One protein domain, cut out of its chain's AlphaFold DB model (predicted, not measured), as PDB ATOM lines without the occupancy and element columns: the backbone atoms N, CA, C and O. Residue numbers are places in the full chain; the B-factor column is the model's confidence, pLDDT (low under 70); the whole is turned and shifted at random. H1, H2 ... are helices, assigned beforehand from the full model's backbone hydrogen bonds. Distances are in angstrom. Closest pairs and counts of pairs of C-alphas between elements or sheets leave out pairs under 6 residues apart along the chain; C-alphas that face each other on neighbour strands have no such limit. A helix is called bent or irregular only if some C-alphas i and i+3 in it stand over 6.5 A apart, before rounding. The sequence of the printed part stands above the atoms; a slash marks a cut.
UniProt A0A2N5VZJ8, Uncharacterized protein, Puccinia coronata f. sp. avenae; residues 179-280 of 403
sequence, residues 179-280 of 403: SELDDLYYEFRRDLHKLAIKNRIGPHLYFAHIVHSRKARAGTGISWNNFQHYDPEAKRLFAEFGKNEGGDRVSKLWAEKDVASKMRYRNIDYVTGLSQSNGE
ATOM      1  N   SER A 179      76.433 106.684  57.746       66.00
ATOM      2  CA  SER A 179      77.535 105.913  57.160       66.00
ATOM      3  C   SER A 179      78.457 106.762  56.285       66.00
ATOM      4  O   SER A 179      79.656 106.763  56.508       66.00
ATOM      5  N   GLU A 180      77.915 107.546  55.356       73.19
ATOM      6  CA  GLU A 180      78.692 108.413  54.456       73.19
ATOM      7  C   GLU A 180      79.424 109.536  55.213       73.19
ATOM      8  O   GLU A 180      80.574 109.856  54.908       73.19
ATOM      9  N   LEU A 181      78.796 110.100  56.250       62.41
ATOM     10  CA  LEU A 181      79.437 111.073  57.138       62.41
ATOM     11  C   LEU A 181      80.549 110.437  57.993       62.41
ATOM     12  O   LEU A 181      81.604 111.052  58.181       62.41
ATOM     13  N   ASP A 182      80.328 109.222  58.499       67.06
ATOM     14  CA  ASP A 182      81.334 108.448  59.226       67.06
ATOM     15  C   ASP A 182      82.508 108.077  58.306       67.06
ATOM     16  O   ASP A 182      83.659 108.307  58.681       67.06
ATOM     17  N   ASP A 183      82.249 107.597  57.087       79.12
ATOM     18  CA  ASP A 183      83.262 107.269  56.078       79.12
ATOM     19  C   ASP A 183      84.130 108.490  55.750       79.12
ATOM     20  O   ASP A 183      85.353 108.422  55.885       79.12
ATOM     21  N   LEU A 184      83.524 109.646  55.448       77.69
ATOM     22  CA  LEU A 184      84.242 110.915  55.244       77.69
ATOM     23  C   LEU A 184      85.117 111.295  56.455       77.69
ATOM     24  O   LEU A 184      86.229 111.811  56.295       77.69
ATOM     25  N   TYR A 185      84.657 111.021  57.679       68.69
ATOM     26  CA  TYR A 185      85.426 111.251  58.904       68.69
ATOM     27  C   TYR A 185      86.565 110.231  59.100       68.69
ATOM     28  O   TYR A 185      87.652 110.603  59.565       68.69
ATOM     29  N   TYR A 186      86.376 108.964  58.723       74.38
ATOM     30  CA  TYR A 186      87.432 107.951  58.703       74.38
ATOM     31  C   TYR A 186      88.480 108.244  57.623       74.38
ATOM     32  O   TYR A 186      89.669 108.165  57.928       74.38
ATOM     33  N   GLU A 187      88.085 108.665  56.420       83.62
ATOM     34  CA  GLU A 187      88.992 109.083  55.343       83.62
ATOM     35  C   GLU A 187      89.849 110.286  55.770       83.62
ATOM     36  O   GLU A 187      91.081 110.230  55.711       83.62
ATOM     37  N   PHE A 188      89.218 111.334  56.314       78.25
ATOM     38  CA  PHE A 188      89.908 112.505  56.862       78.25
ATOM     39  C   PHE A 188      90.916 112.132  57.962       78.25
ATOM     40  O   PHE A 188      92.059 112.600  57.951       78.25
ATOM     41  N   ARG A 189      90.535 111.253  58.903       75.31
ATOM     42  CA  ARG A 189      91.460 110.768  59.942       75.31
ATOM     43  C   ARG A 189      92.588 109.926  59.353       75.31
ATOM     44  O   ARG A 189      93.739 110.125  59.744       75.31
ATOM     45  N   ARG A 190      92.291 109.011  58.431       81.75
ATOM     46  CA  ARG A 190      93.263 108.141  57.752       81.75
ATOM     47  C   ARG A 190      94.335 108.968  57.050       81.75
ATOM     48  O   ARG A 190      95.523 108.695  57.213       81.75
ATOM     49  N   ASP A 191      93.936 110.006  56.327       84.62
ATOM     50  CA  ASP A 191      94.859 110.771  55.490       84.62
ATOM     51  C   ASP A 191      95.693 111.774  56.311       84.62
ATOM     52  O   ASP A 191      96.875 111.973  56.016       84.62
ATOM     53  N   LEU A 192      95.167 112.263  57.443       80.25
ATOM     54  CA  LEU A 192      95.980 112.917  58.478       80.25
ATOM     55  C   LEU A 192      97.044 111.986  59.081       80.25
ATOM     56  O   LEU A 192      98.173 112.422  59.303       80.25
ATOM     57  N   HIS A 193      96.728 110.709  59.318       81.31
ATOM     58  CA  HIS A 193      97.714 109.751  59.831       81.31
ATOM     59  C   HIS A 193      98.757 109.367  58.768       81.31
ATOM     60  O   HIS A 193      99.940 109.294  59.097       81.31
ATOM     61  N   LYS A 194      98.376 109.234  57.486       88.88
ATOM     62  CA  LYS A 194      99.341 109.105  56.372       88.88
ATOM     63  C   LYS A 194     100.321 110.287  56.341       88.88
ATOM     64  O   LYS A 194     101.526 110.079  56.211       88.88
ATOM     65  N   LEU A 195      99.821 111.519  56.489       84.12
ATOM     66  CA  LEU A 195     100.642 112.736  56.502       84.12
ATOM     67  C   LEU A 195     101.575 112.795  57.725       84.12
ATOM     68  O   LEU A 195     102.755 113.111  57.584       84.12
ATOM     69  N   ALA A 196     101.064 112.435  58.905       77.69
ATOM     70  CA  ALA A 196     101.830 112.324  60.144       77.69
ATOM     71  C   ALA A 196     102.997 111.328  60.019       77.69
ATOM     72  O   ALA A 196     104.140 111.670  60.327       77.69
ATOM     73  N   ILE A 197     102.731 110.132  59.479       84.31
ATOM     74  CA  ILE A 197     103.741 109.096  59.216       84.31
ATOM     75  C   ILE A 197     104.777 109.593  58.198       84.31
ATOM     76  O   ILE A 197     105.975 109.524  58.474       84.31
ATOM     77  N   LYS A 198     104.337 110.153  57.058       93.06
ATOM     78  CA  LYS A 198     105.226 110.672  56.001       93.06
ATOM     79  C   LYS A 198     106.227 111.700  56.539       93.06
ATOM     80  O   LYS A 198     107.396 111.661  56.166       93.06
ATOM     81  N   ASN A 199     105.773 112.590  57.417       82.81
ATOM     82  CA  ASN A 199     106.586 113.682  57.951       82.81
ATOM     83  C   ASN A 199     107.264 113.349  59.294       82.81
ATOM     84  O   ASN A 199     107.981 114.192  59.824       82.81
ATOM     85  N   ARG A 200     107.049 112.146  59.853       82.44
ATOM     86  CA  ARG A 200     107.527 111.710  61.185       82.44
ATOM     87  C   ARG A 200     107.094 112.635  62.340       82.44
ATOM     88  O   ARG A 200     107.812 112.796  63.323       82.44
ATOM     89  N   ILE A 201     105.907 113.231  62.228       79.31
ATOM     90  CA  ILE A 201     105.332 114.188  63.189       79.31
ATOM     91  C   ILE A 201     104.100 113.556  63.845       79.31
ATOM     92  O   ILE A 201     103.285 112.938  63.166       79.31
ATOM     93  N   GLY A 202     103.926 113.724  65.160       70.62
ATOM     94  CA  GLY A 202     102.776 113.163  65.879       70.62
ATOM     95  C   GLY A 202     101.431 113.694  65.346       70.62
ATOM     96  O   GLY A 202     101.270 114.912  65.233       70.62
ATOM     97  N   PRO A 203     100.424 112.838  65.062       68.44
ATOM     98  CA  PRO A 203      99.167 113.265  64.430       68.44
ATOM     99  C   PRO A 203      98.386 114.288  65.270       68.44
ATOM    100  O   PRO A 203      97.692 115.146  64.723       68.44
ATOM    101  N   HIS A 204      98.562 114.267  66.596       71.94
ATOM    102  CA  HIS A 204      97.996 115.253  67.517       71.94
ATOM    103  C   HIS A 204      98.415 116.700  67.197       71.94
ATOM    104  O   HIS A 204      97.634 117.614  67.451       71.94
ATOM    105  N   LEU A 205      99.586 116.927  66.587       70.12
ATOM    106  CA  LEU A 205     100.045 118.263  66.187       70.12
ATOM    107  C   LEU A 205      99.275 118.797  64.970       70.12
ATOM    108  O   LEU A 205      98.970 119.989  64.918       70.12
ATOM    109  N   TYR A 206      98.864 117.929  64.040       70.44
ATOM    110  CA  TYR A 206      97.982 118.318  62.933       70.44
ATOM    111  C   TYR A 206      96.552 118.588  63.415       70.44
ATOM    112  O   TYR A 206      95.956 119.590  63.020       70.44
ATOM    113  N   PHE A 207      96.019 117.763  64.325       66.44
ATOM    114  CA  PHE A 207      94.734 118.051  64.974       66.44
ATOM    115  C   PHE A 207      94.779 119.379  65.744       66.44
ATOM    116  O   PHE A 207      93.877 120.203  65.583       66.44
ATOM    117  N   ALA A 208      95.851 119.634  66.504       64.56
ATOM    118  CA  ALA A 208      96.070 120.908  67.178       64.56
ATOM    119  C   ALA A 208      96.102 122.072  66.177       64.56
ATOM    120  O   ALA A 208      95.345 123.022  66.349       64.56
ATOM    121  N   HIS A 209      96.888 121.988  65.098       63.72
ATOM    122  CA  HIS A 209      96.967 123.027  64.065       63.72
ATOM    123  C   HIS A 209      95.609 123.322  63.400       63.72
ATOM    124  O   HIS A 209      95.242 124.487  63.234       63.72
ATOM    125  N   ILE A 210      94.818 122.294  63.077       66.69
ATOM    126  CA  ILE A 210      93.484 122.447  62.473       66.69
ATOM    127  C   ILE A 210      92.500 123.099  63.457       66.69
ATOM    128  O   ILE A 210      91.776 124.026  63.084       66.69
ATOM    129  N   VAL A 211      92.491 122.674  64.725       51.34
ATOM    130  CA  VAL A 211      91.638 123.266  65.772       51.34
ATOM    131  C   VAL A 211      92.058 124.707  66.077       51.34
ATOM    132  O   VAL A 211      91.202 125.591  66.174       51.34
ATOM    133  N   HIS A 212      93.360 124.986  66.152       45.91
ATOM    134  CA  HIS A 212      93.887 126.333  66.375       45.91
ATOM    135  C   HIS A 212      93.573 127.262  65.192       45.91
ATOM    136  O   HIS A 212      93.191 128.409  65.406       45.91
ATOM    137  N   SER A 213      93.617 126.759  63.954       49.06
ATOM    138  CA  SER A 213      93.229 127.517  62.752       49.06
ATOM    139  C   SER A 213      91.731 127.843  62.720       49.06
ATOM    140  O   SER A 213      91.341 128.950  62.341       49.06
ATOM    141  N   ARG A 214      90.868 126.929  63.192       51.06
ATOM    142  CA  ARG A 214      89.435 127.217  63.406       51.06
ATOM    143  C   ARG A 214      89.239 128.294  64.484       51.06
ATOM    144  O   ARG A 214      88.474 129.233  64.269       51.06
ATOM    145  N   LYS A 215      89.986 128.227  65.594       46.75
ATOM    146  CA  LYS A 215      89.972 129.253  66.655       46.75
ATOM    147  C   LYS A 215      90.502 130.613  66.166       46.75
ATOM    148  O   LYS A 215      89.962 131.644  66.550       46.75
ATOM    149  N   ALA A 216      91.477 130.624  65.255       44.38
ATOM    150  CA  ALA A 216      91.981 131.834  64.608       44.38
ATOM    151  C   ALA A 216      90.949 132.477  63.659       44.38
ATOM    152  O   ALA A 216      90.823 133.703  63.657       44.38
ATOM    153  N   ARG A 217      90.144 131.686  62.925       43.59
ATOM    154  CA  ARG A 217      88.993 132.205  62.150       43.59
ATOM    155  C   ARG A 217      87.915 132.837  63.038       43.59
ATOM    156  O   ARG A 217      87.353 133.858  62.655       43.59
ATOM    157  N   ALA A 218      87.685 132.315  64.244       41.31
ATOM    158  CA  ALA A 218      86.824 132.968  65.241       41.31
ATOM    159  C   ALA A 218      87.433 134.266  65.831       41.31
ATOM    160  O   ALA A 218      86.737 135.048  66.479       41.31
ATOM    161  N   GLY A 219      88.723 134.534  65.586       47.12
ATOM    162  CA  GLY A 219      89.468 135.655  66.159       47.12
ATOM    163  C   GLY A 219      88.958 137.048  65.780       47.12
ATOM    164  O   GLY A 219      89.267 138.004  66.487       47.12
ATOM    165  N   THR A 220      88.172 137.194  64.708       50.34
ATOM    166  CA  THR A 220      87.544 138.478  64.335       50.34
ATOM    167  C   THR A 220      86.518 138.921  65.380       50.34
ATOM    168  O   THR A 220      86.505 140.091  65.760       50.34
ATOM    169  N   GLY A 221      85.734 137.975  65.914       59.41
ATOM    170  CA  GLY A 221      84.802 138.234  67.013       59.41
ATOM    171  C   GLY A 221      85.517 138.538  68.330       59.41
ATOM    172  O   GLY A 221      85.095 139.428  69.052       59.41
ATOM    173  N   ILE A 222      86.646 137.876  68.615       72.69
ATOM    174  CA  ILE A 222      87.428 138.125  69.842       72.69
ATOM    175  C   ILE A 222      87.919 139.580  69.892       72.69
ATOM    176  O   ILE A 222      87.719 140.258  70.893       72.69
ATOM    177  N   SER A 223      88.510 140.079  68.801       81.25
ATOM    178  CA  SER A 223      88.991 141.466  68.731       81.25
ATOM    179  C   SER A 223      87.869 142.507  68.827       81.25
ATOM    180  O   SER A 223      88.054 143.533  69.474       81.25
ATOM    181  N   TRP A 224      86.704 142.232  68.232       82.94
ATOM    182  CA  TRP A 224      85.524 143.101  68.311       82.94
ATOM    183  C   TRP A 224      84.934 143.132  69.728       82.94
ATOM    184  O   TRP A 224      84.773 144.209  70.294       82.94
ATOM    185  N   ASN A 225      84.708 141.969  70.345       83.81
ATOM    186  CA  ASN A 225      84.193 141.875  71.714       83.81
ATOM    187  C   ASN A 225      85.133 142.568  72.719       83.81
ATOM    188  O   ASN A 225      84.677 143.279  73.611       83.81
ATOM    189  N   ASN A 226      86.452 142.399  72.563       85.81
ATOM    190  CA  ASN A 226      87.437 143.070  73.411       85.81
ATOM    191  C   ASN A 226      87.423 144.595  73.211       85.81
ATOM    192  O   ASN A 226      87.490 145.332  74.190       85.81
ATOM    193  N   PHE A 227      87.276 145.082  71.976       88.31
ATOM    194  CA  PHE A 227      87.076 146.510  71.720       88.31
ATOM    195  C   PHE A 227      85.818 147.040  72.430       88.31
ATOM    196  O   PHE A 227      85.923 147.990  73.201       88.31
ATOM    197  N   GLN A 228      84.661 146.380  72.285       87.25
ATOM    198  CA  GLN A 228      83.412 146.797  72.945       87.25
ATOM    199  C   GLN A 228      83.499 146.866  74.482       87.25
ATOM    200  O   GLN A 228      82.781 147.658  75.093       87.25
ATOM    201  N   HIS A 229      84.329 146.030  75.115       80.75
ATOM    202  CA  HIS A 229      84.412 145.926  76.577       80.75
ATOM    203  C   HIS A 229      85.531 146.750  77.230       80.75
ATOM    204  O   HIS A 229      85.378 147.135  78.391       80.75
ATOM    205  N   TYR A 230      86.637 147.007  76.528       82.75
ATOM    206  CA  TYR A 230      87.850 147.588  77.120       82.75
ATOM    207  C   TYR A 230      88.286 148.919  76.499       82.75
ATOM    208  O   TYR A 230      89.030 149.659  77.140       82.75
ATOM    209  N   ASP A 231      87.825 149.259  75.293       88.31
ATOM    210  CA  ASP A 231      88.149 150.548  74.680       88.31
ATOM    211  C   ASP A 231      87.407 151.695  75.402       88.31
ATOM    212  O   ASP A 231      86.188 151.611  75.594       88.31
ATOM    213  N   PRO A 232      88.108 152.762  75.835       86.25
ATOM    214  CA  PRO A 232      87.494 153.839  76.608       86.25
ATOM    215  C   PRO A 232      86.431 154.600  75.814       86.25
ATOM    216  O   PRO A 232      85.402 154.970  76.376       86.25
ATOM    217  N   GLU A 233      86.631 154.792  74.510       88.69
ATOM    218  CA  GLU A 233      85.679 155.501  73.660       88.69
ATOM    219  C   GLU A 233      84.446 154.636  73.385       88.69
ATOM    220  O   GLU A 233      83.320 155.130  73.457       88.69
ATOM    221  N   ALA A 234      84.629 153.325  73.187       88.25
ATOM    222  CA  ALA A 234      83.502 152.404  73.061       88.25
ATOM    223  C   ALA A 234      82.639 152.361  74.336       88.25
ATOM    224  O   ALA A 234      81.411 152.444  74.265       88.25
ATOM    225  N   LYS A 235      83.277 152.302  75.513       89.12
ATOM    226  CA  LYS A 235      82.588 152.370  76.812       89.12
ATOM    227  C   LYS A 235      81.863 153.706  77.002       89.12
ATOM    228  O   LYS A 235      80.723 153.705  77.463       89.12
ATOM    229  N   ARG A 236      82.486 154.825  76.612       90.38
ATOM    230  CA  ARG A 236      81.893 156.172  76.663       90.38
ATOM    231  C   ARG A 236      80.628 156.259  75.805       90.38
ATOM    232  O   ARG A 236      79.595 156.691  76.303       90.38
ATOM    233  N   LEU A 237      80.675 155.771  74.564       90.50
ATOM    234  CA  LEU A 237      79.527 155.758  73.648       90.50
ATOM    235  C   LEU A 237      78.358 154.899  74.163       90.50
ATOM    236  O   LEU A 237      77.205 155.302  74.022       90.50
ATOM    237  N   PHE A 238      78.633 153.752  74.796       89.00
ATOM    238  CA  PHE A 238      77.593 152.939  75.444       89.00
ATOM    239  C   PHE A 238      77.009 153.578  76.713       89.00
ATOM    240  O   PHE A 238      75.836 153.350  77.011       89.00
ATOM    241  N   ALA A 239      77.795 154.359  77.458       87.38
ATOM    242  CA  ALA A 239      77.319 155.089  78.634       87.38
ATOM    243  C   ALA A 239      76.481 156.327  78.260       87.38
ATOM    244  O   ALA A 239      75.502 156.626  78.934       87.38
ATOM    245  N   GLU A 240      76.848 157.018  77.178       91.94
ATOM    246  CA  GLU A 240      76.202 158.247  76.697       91.94
ATOM    247  C   GLU A 240      74.912 157.972  75.903       91.94
ATOM    248  O   GLU A 240      73.886 158.597  76.156       91.94
ATOM    249  N   PHE A 241      74.938 157.008  74.974       87.75
ATOM    250  CA  PHE A 241      73.833 156.730  74.036       87.75
ATOM    251  C   PHE A 241      73.131 155.382  74.284       87.75
ATOM    252  O   PHE A 241      72.328 154.916  73.469       87.75
ATOM    253  N   GLY A 242      73.442 154.714  75.397       81.81
ATOM    254  CA  GLY A 242      72.881 153.411  75.740       81.81
ATOM    255  C   GLY A 242      73.234 152.305  74.735       81.81
ATOM    256  O   GLY A 242      74.134 152.421  73.906       81.81
ATOM    257  N   LYS A 243      72.517 151.178  74.811       78.75
ATOM    258  CA  LYS A 243      72.872 149.963  74.056       78.75
ATOM    259  C   LYS A 243      72.640 150.063  72.542       78.75
ATOM    260  O   LYS A 243      73.396 149.452  71.793       78.75
ATOM    261  N   ASN A 244      71.600 150.776  72.107       81.88
ATOM    262  CA  ASN A 244      71.162 150.777  70.708       81.88
ATOM    263  C   ASN A 244      71.975 151.793  69.894       81.88
ATOM    264  O   ASN A 244      72.889 151.398  69.178       81.88
ATOM    265  N   GLU A 245      71.738 153.093  70.095       86.44
ATOM    266  CA  GLU A 245      72.502 154.151  69.417       86.44
ATOM    267  C   GLU A 245      73.999 154.103  69.744       86.44
ATOM    268  O   GLU A 245      74.831 154.318  68.861       86.44
ATOM    269  N   GLY A 246      74.367 153.787  70.991       88.19
ATOM    270  CA  GLY A 246      75.765 153.542  71.349       88.19
ATOM    271  C   GLY A 246      76.344 152.347  70.590       88.19
ATOM    272  O   GLY A 246      77.467 152.426  70.105       88.19
ATOM    273  N   GLY A 247      75.568 151.278  70.386       86.06
ATOM    274  CA  GLY A 247      75.975 150.110  69.599       86.06
ATOM    275  C   GLY A 247      76.268 150.435  68.134       86.06
ATOM    276  O   GLY A 247      77.290 149.989  67.605       86.06
ATOM    277  N   ASP A 248      75.436 151.259  67.500       89.75
ATOM    278  CA  ASP A 248      75.645 151.708  66.118       89.75
ATOM    279  C   ASP A 248      76.873 152.627  66.005       89.75
ATOM    280  O   ASP A 248      77.727 152.435  65.134       89.75
ATOM    281  N   ARG A 249      77.032 153.574  66.943       90.31
ATOM    282  CA  ARG A 249      78.200 154.474  67.013       90.31
ATOM    283  C   ARG A 249      79.504 153.702  67.253       90.31
ATOM    284  O   ARG A 249      80.495 153.960  66.576       90.31
ATOM    285  N   VAL A 250      79.496 152.703  68.140       91.06
ATOM    286  CA  VAL A 250      80.637 151.802  68.398       91.06
ATOM    287  C   VAL A 250      80.943 150.919  67.184       91.06
ATOM    288  O   VAL A 250      82.111 150.693  66.870       91.06
ATOM    289  N   SER A 251      79.923 150.469  66.451       90.25
ATOM    290  CA  SER A 251      80.106 149.712  65.204       90.25
ATOM    291  C   SER A 251      80.741 150.566  64.100       90.25
ATOM    292  O   SER A 251      81.630 150.084  63.396       90.25
ATOM    293  N   LYS A 252      80.362 151.849  63.989       93.50
ATOM    294  CA  LYS A 252      80.991 152.819  63.077       93.50
ATOM    295  C   LYS A 252      82.447 153.109  63.463       93.50
ATOM    296  O   LYS A 252      83.332 152.962  62.623       93.50
ATOM    297  N   LEU A 253      82.705 153.403  64.738       92.75
ATOM    298  CA  LEU A 253      84.055 153.623  65.273       92.75
ATOM    299  C   LEU A 253      84.969 152.402  65.059       92.75
ATOM    300  O   LEU A 253      86.155 152.540  64.764       92.75
ATOM    301  N   TRP A 254      84.427 151.184  65.154       92.44
ATOM    302  CA  TRP A 254      85.158 149.975  64.778       92.44
ATOM    303  C   TRP A 254      85.381 149.867  63.275       92.44
ATOM    304  O   TRP A 254      86.485 149.513  62.871       92.44
ATOM    305  N   ALA A 255      84.388 150.164  62.434       90.69
ATOM    306  CA  ALA A 255      84.554 150.136  60.980       90.69
ATOM    307  C   ALA A 255      85.750 151.003  60.541       90.69
ATOM    308  O   ALA A 255      86.587 150.515  59.782       90.69
ATOM    309  N   GLU A 256      85.885 152.196  61.125       93.00
ATOM    310  CA  GLU A 256      86.920 153.201  60.841       93.00
ATOM    311  C   GLU A 256      88.355 152.801  61.260       93.00
ATOM    312  O   GLU A 256      89.308 153.234  60.613       93.00
ATOM    313  N   LYS A 257      88.556 151.943  62.277       90.12
ATOM    314  CA  LYS A 257      89.913 151.495  62.681       90.12
ATOM    315  C   LYS A 257      90.582 150.613  61.612       90.12
ATOM    316  O   LYS A 257      89.945 149.739  61.022       90.12
ATOM    317  N   ASP A 258      91.893 150.745  61.417       89.31
ATOM    318  CA  ASP A 258      92.652 149.899  60.485       89.31
ATOM    319  C   ASP A 258      92.796 148.433  60.969       89.31
ATOM    320  O   ASP A 258      92.516 148.095  62.122       89.31
ATOM    321  N   VAL A 259      93.249 147.538  60.083       78.81
ATOM    322  CA  VAL A 259      93.371 146.095  60.374       78.81
ATOM    323  C   VAL A 259      94.414 145.790  61.460       78.81
ATOM    324  O   VAL A 259      94.176 144.910  62.285       78.81
ATOM    325  N   ALA A 260      95.541 146.503  61.509       81.88
ATOM    326  CA  ALA A 260      96.556 146.298  62.539       81.88
ATOM    327  C   ALA A 260      96.054 146.788  63.907       81.88
ATOM    328  O   ALA A 260      96.192 146.068  64.896       81.88
ATOM    329  N   SER A 261      95.382 147.942  63.968       83.31
ATOM    330  CA  SER A 261      94.714 148.422  65.186       83.31
ATOM    331  C   SER A 261      93.624 147.460  65.660       83.31
ATOM    332  O   SER A 261      93.612 147.091  66.833       83.31
ATOM    333  N   LYS A 262      92.780 146.939  64.757       86.75
ATOM    334  CA  LYS A 262      91.807 145.872  65.065       86.75
ATOM    335  C   LYS A 262      92.479 144.614  65.632       86.75
ATOM    336  O   LYS A 262      91.951 143.994  66.554       86.75
ATOM    337  N   MET A 263      93.664 144.252  65.135       82.06
ATOM    338  CA  MET A 263      94.439 143.109  65.631       82.06
ATOM    339  C   MET A 263      95.053 143.343  67.023       82.06
ATOM    340  O   MET A 263      95.216 142.366  67.755       82.06
ATOM    341  N   ARG A 264      95.326 144.592  67.446       83.94
ATOM    342  CA  ARG A 264      95.846 144.890  68.803       83.94
ATOM    343  C   ARG A 264      94.912 144.389  69.905       83.94
ATOM    344  O   ARG A 264      95.393 143.808  70.871       83.94
ATOM    345  N   TYR A 265      93.592 144.477  69.721       82.44
ATOM    346  CA  TYR A 265      92.593 143.964  70.674       82.44
ATOM    347  C   TYR A 265      92.564 142.422  70.795       82.44
ATOM    348  O   TYR A 265      91.766 141.879  71.558       82.44
ATOM    349  N   ARG A 266      93.426 141.683  70.075       79.12
ATOM    350  CA  ARG A 266      93.697 140.253  70.333       79.12
ATOM    351  C   ARG A 266      94.805 140.024  71.369       79.12
ATOM    352  O   ARG A 266      94.899 138.919  71.891       79.12
ATOM    353  N   ASN A 267      95.636 141.030  71.651       77.50
ATOM    354  CA  ASN A 267      96.666 140.967  72.683       77.50
ATOM    355  C   ASN A 267      96.042 141.292  74.055       77.50
ATOM    356  O   ASN A 267      95.482 142.371  74.247       77.50
ATOM    357  N   ILE A 268      96.146 140.356  75.001       71.12
ATOM    358  CA  ILE A 268      95.572 140.478  76.348       71.12
ATOM    359  C   ILE A 268      96.265 141.571  77.171       71.12
ATOM    360  O   ILE A 268      95.583 142.279  77.910       71.12
ATOM    361  N   ASP A 269      97.574 141.759  77.006       73.25
ATOM    362  CA  ASP A 269      98.354 142.751  77.753       73.25
ATOM    363  C   ASP A 269      97.933 144.172  77.355       73.25
ATOM    364  O   ASP A 269      97.678 145.019  78.208       73.25
ATOM    365  N   TYR A 270      97.742 144.406  76.051       77.62
ATOM    366  CA  TYR A 270      97.195 145.660  75.519       77.62
ATOM    367  C   TYR A 270      95.773 145.926  76.034       77.62
ATOM    368  O   TYR A 270      95.480 147.011  76.531       77.62
ATOM    369  N   VAL A 271      94.896 144.920  75.961       79.56
ATOM    370  CA  VAL A 271      93.494 145.019  76.405       79.56
ATOM    371  C   VAL A 271      93.383 145.251  77.919       79.56
ATOM    372  O   VAL A 271      92.499 145.977  78.369       79.56
ATOM    373  N   THR A 272      94.305 144.693  78.705       71.31
ATOM    374  CA  THR A 272      94.359 144.875  80.162       71.31
ATOM    375  C   THR A 272      94.957 146.234  80.534       71.31
ATOM    376  O   THR A 272      94.423 146.898  81.420       71.31
ATOM    377  N   GLY A 273      95.978 146.704  79.807       74.12
ATOM    378  CA  GLY A 273      96.544 148.048  79.965       74.12
ATOM    379  C   GLY A 273      95.511 149.160  79.749       74.12
ATOM    380  O   GLY A 273      95.430 150.080  80.559       74.12
ATOM    381  N   LEU A 274      94.629 149.021  78.747       76.12
ATOM    382  CA  LEU A 274      93.483 149.929  78.555       76.12
ATOM    383  C   LEU A 274      92.541 149.971  79.772       76.12
ATOM    384  O   LEU A 274      91.866 150.972  79.997       76.12
ATOM    385  N   SER A 275      92.465 148.907  80.577       59.47
ATOM    386  CA  SER A 275      91.669 148.913  81.809       59.47
ATOM    387  C   SER A 275      92.380 149.577  82.991       59.47
ATOM    388  O   SER A 275      91.698 149.947  83.943       59.47
ATOM    389  N   GLN A 276      93.709 149.711  82.951       54.62
ATOM    390  CA  GLN A 276      94.518 150.300  84.022       54.62
ATOM    391  C   GLN A 276      94.604 151.824  83.879       54.62
ATOM    392  O   GLN A 276      94.280 152.535  84.827       54.62
ATOM    393  N   SER A 277      94.870 152.332  82.668       54.97
ATOM    394  CA  SER A 277      94.881 153.780  82.386       54.97
ATOM    395  C   SER A 277      93.534 154.468  82.665       54.97
ATOM    396  O   SER A 277      93.478 155.661  82.946       54.97
ATOM    397  N   ASN A 278      92.436 153.708  82.605       51.97
ATOM    398  CA  ASN A 278      91.087 154.167  82.941       51.97
ATOM    399  C   ASN A 278      90.821 154.281  84.459       51.97
ATOM    400  O   ASN A 278      89.796 154.840  84.840       51.97
ATOM    401  N   GLY A 279      91.691 153.732  85.316       42.97
ATOM    402  CA  GLY A 279      91.629 153.921  86.768       42.97
ATOM    403  C   GLY A 279      92.332 155.208  87.194       42.97
ATOM    404  O   GLY A 279      91.730 156.062  87.838       42.97
ATOM    405  N   GLU A 280      93.574 155.395  86.741       40.47
ATOM    406  CA  GLU A 280      94.414 156.542  87.120       40.47
ATOM    407  C   GLU A 280      93.792 157.897  86.741       40.47
ATOM    408  O   GLU A 280      93.990 158.876  87.459       40.47
TER     409      GLU A 280
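This is residues 179 to 280 of the 403 residues of an uncharacterized protein of Puccinia coronata f. sp. avenae (UniProt A0A2N5VZJ8). A loose head, where the bent helix H4 folds back on itself and H3, H5 and H6 gather beside it, sits at one end of a long arm, H2, and at the arm's far end H1 meets H2 near their ends in a steep corner, with residues 179 to 188 of H1 sticking out free. The 102 printed residues, with six named helices, H1 to H6 in chain order, and no named strand, are all helix in class. The whole is extended, with a radius of gyration of the C-alphas of 20.8 A and spans of 57 by 32 by 21 A.

By its hydrogen bonds H4, residues 232 to 256, is one helix, but it is bent, with C-alphas 240 and 243 9.3 A apart; its arms are H4a, residues 232 to 240, and H4b, residues 243 to 256, 19.6 A long. Before it come H1, residues 179 to 199, 30.1 A long from C-alpha 179 at (77.535, 105.913, 57.160), H2, residues 203 to 217, 21.6 A, and H3, residues 219 to 230, 16.3 A. After it come H5, residues 259 to 264, and H6, residues 268 to 280, 19.4 A, with C-alpha 280 at (94.414, 156.542, 87.120).

H4a and H4b touch, closest at the C-alphas of Phe 238 and Gly 246, 4.5 A, at a shallow tilt of 29 degrees, opposite ways. H3 is the hub. With residues 226 to 230 alone it touches H6, Tyr 230 to Ser 275, C-alphas 6.2 A apart, at a shallow tilt of 9 degrees. H1 and H2 touch, Ala 196 to Pro 203, C-alphas 5.1 A apart, at a steep tilt of 67 degrees, only just short of perpendicular. H2 and H3 meet only through their link. Every O i to N i+4 pair is within hydrogen-bond range but in H6, 5 of 9.

The C-alphas of Ser 179 and Glu 280 are the two farthest apart, 61.2 A. The printed part has no cut, and its five links are tight. Its mean pLDDT is 75.9, with residues 207 to 221 and 275 to 280 among those under 70.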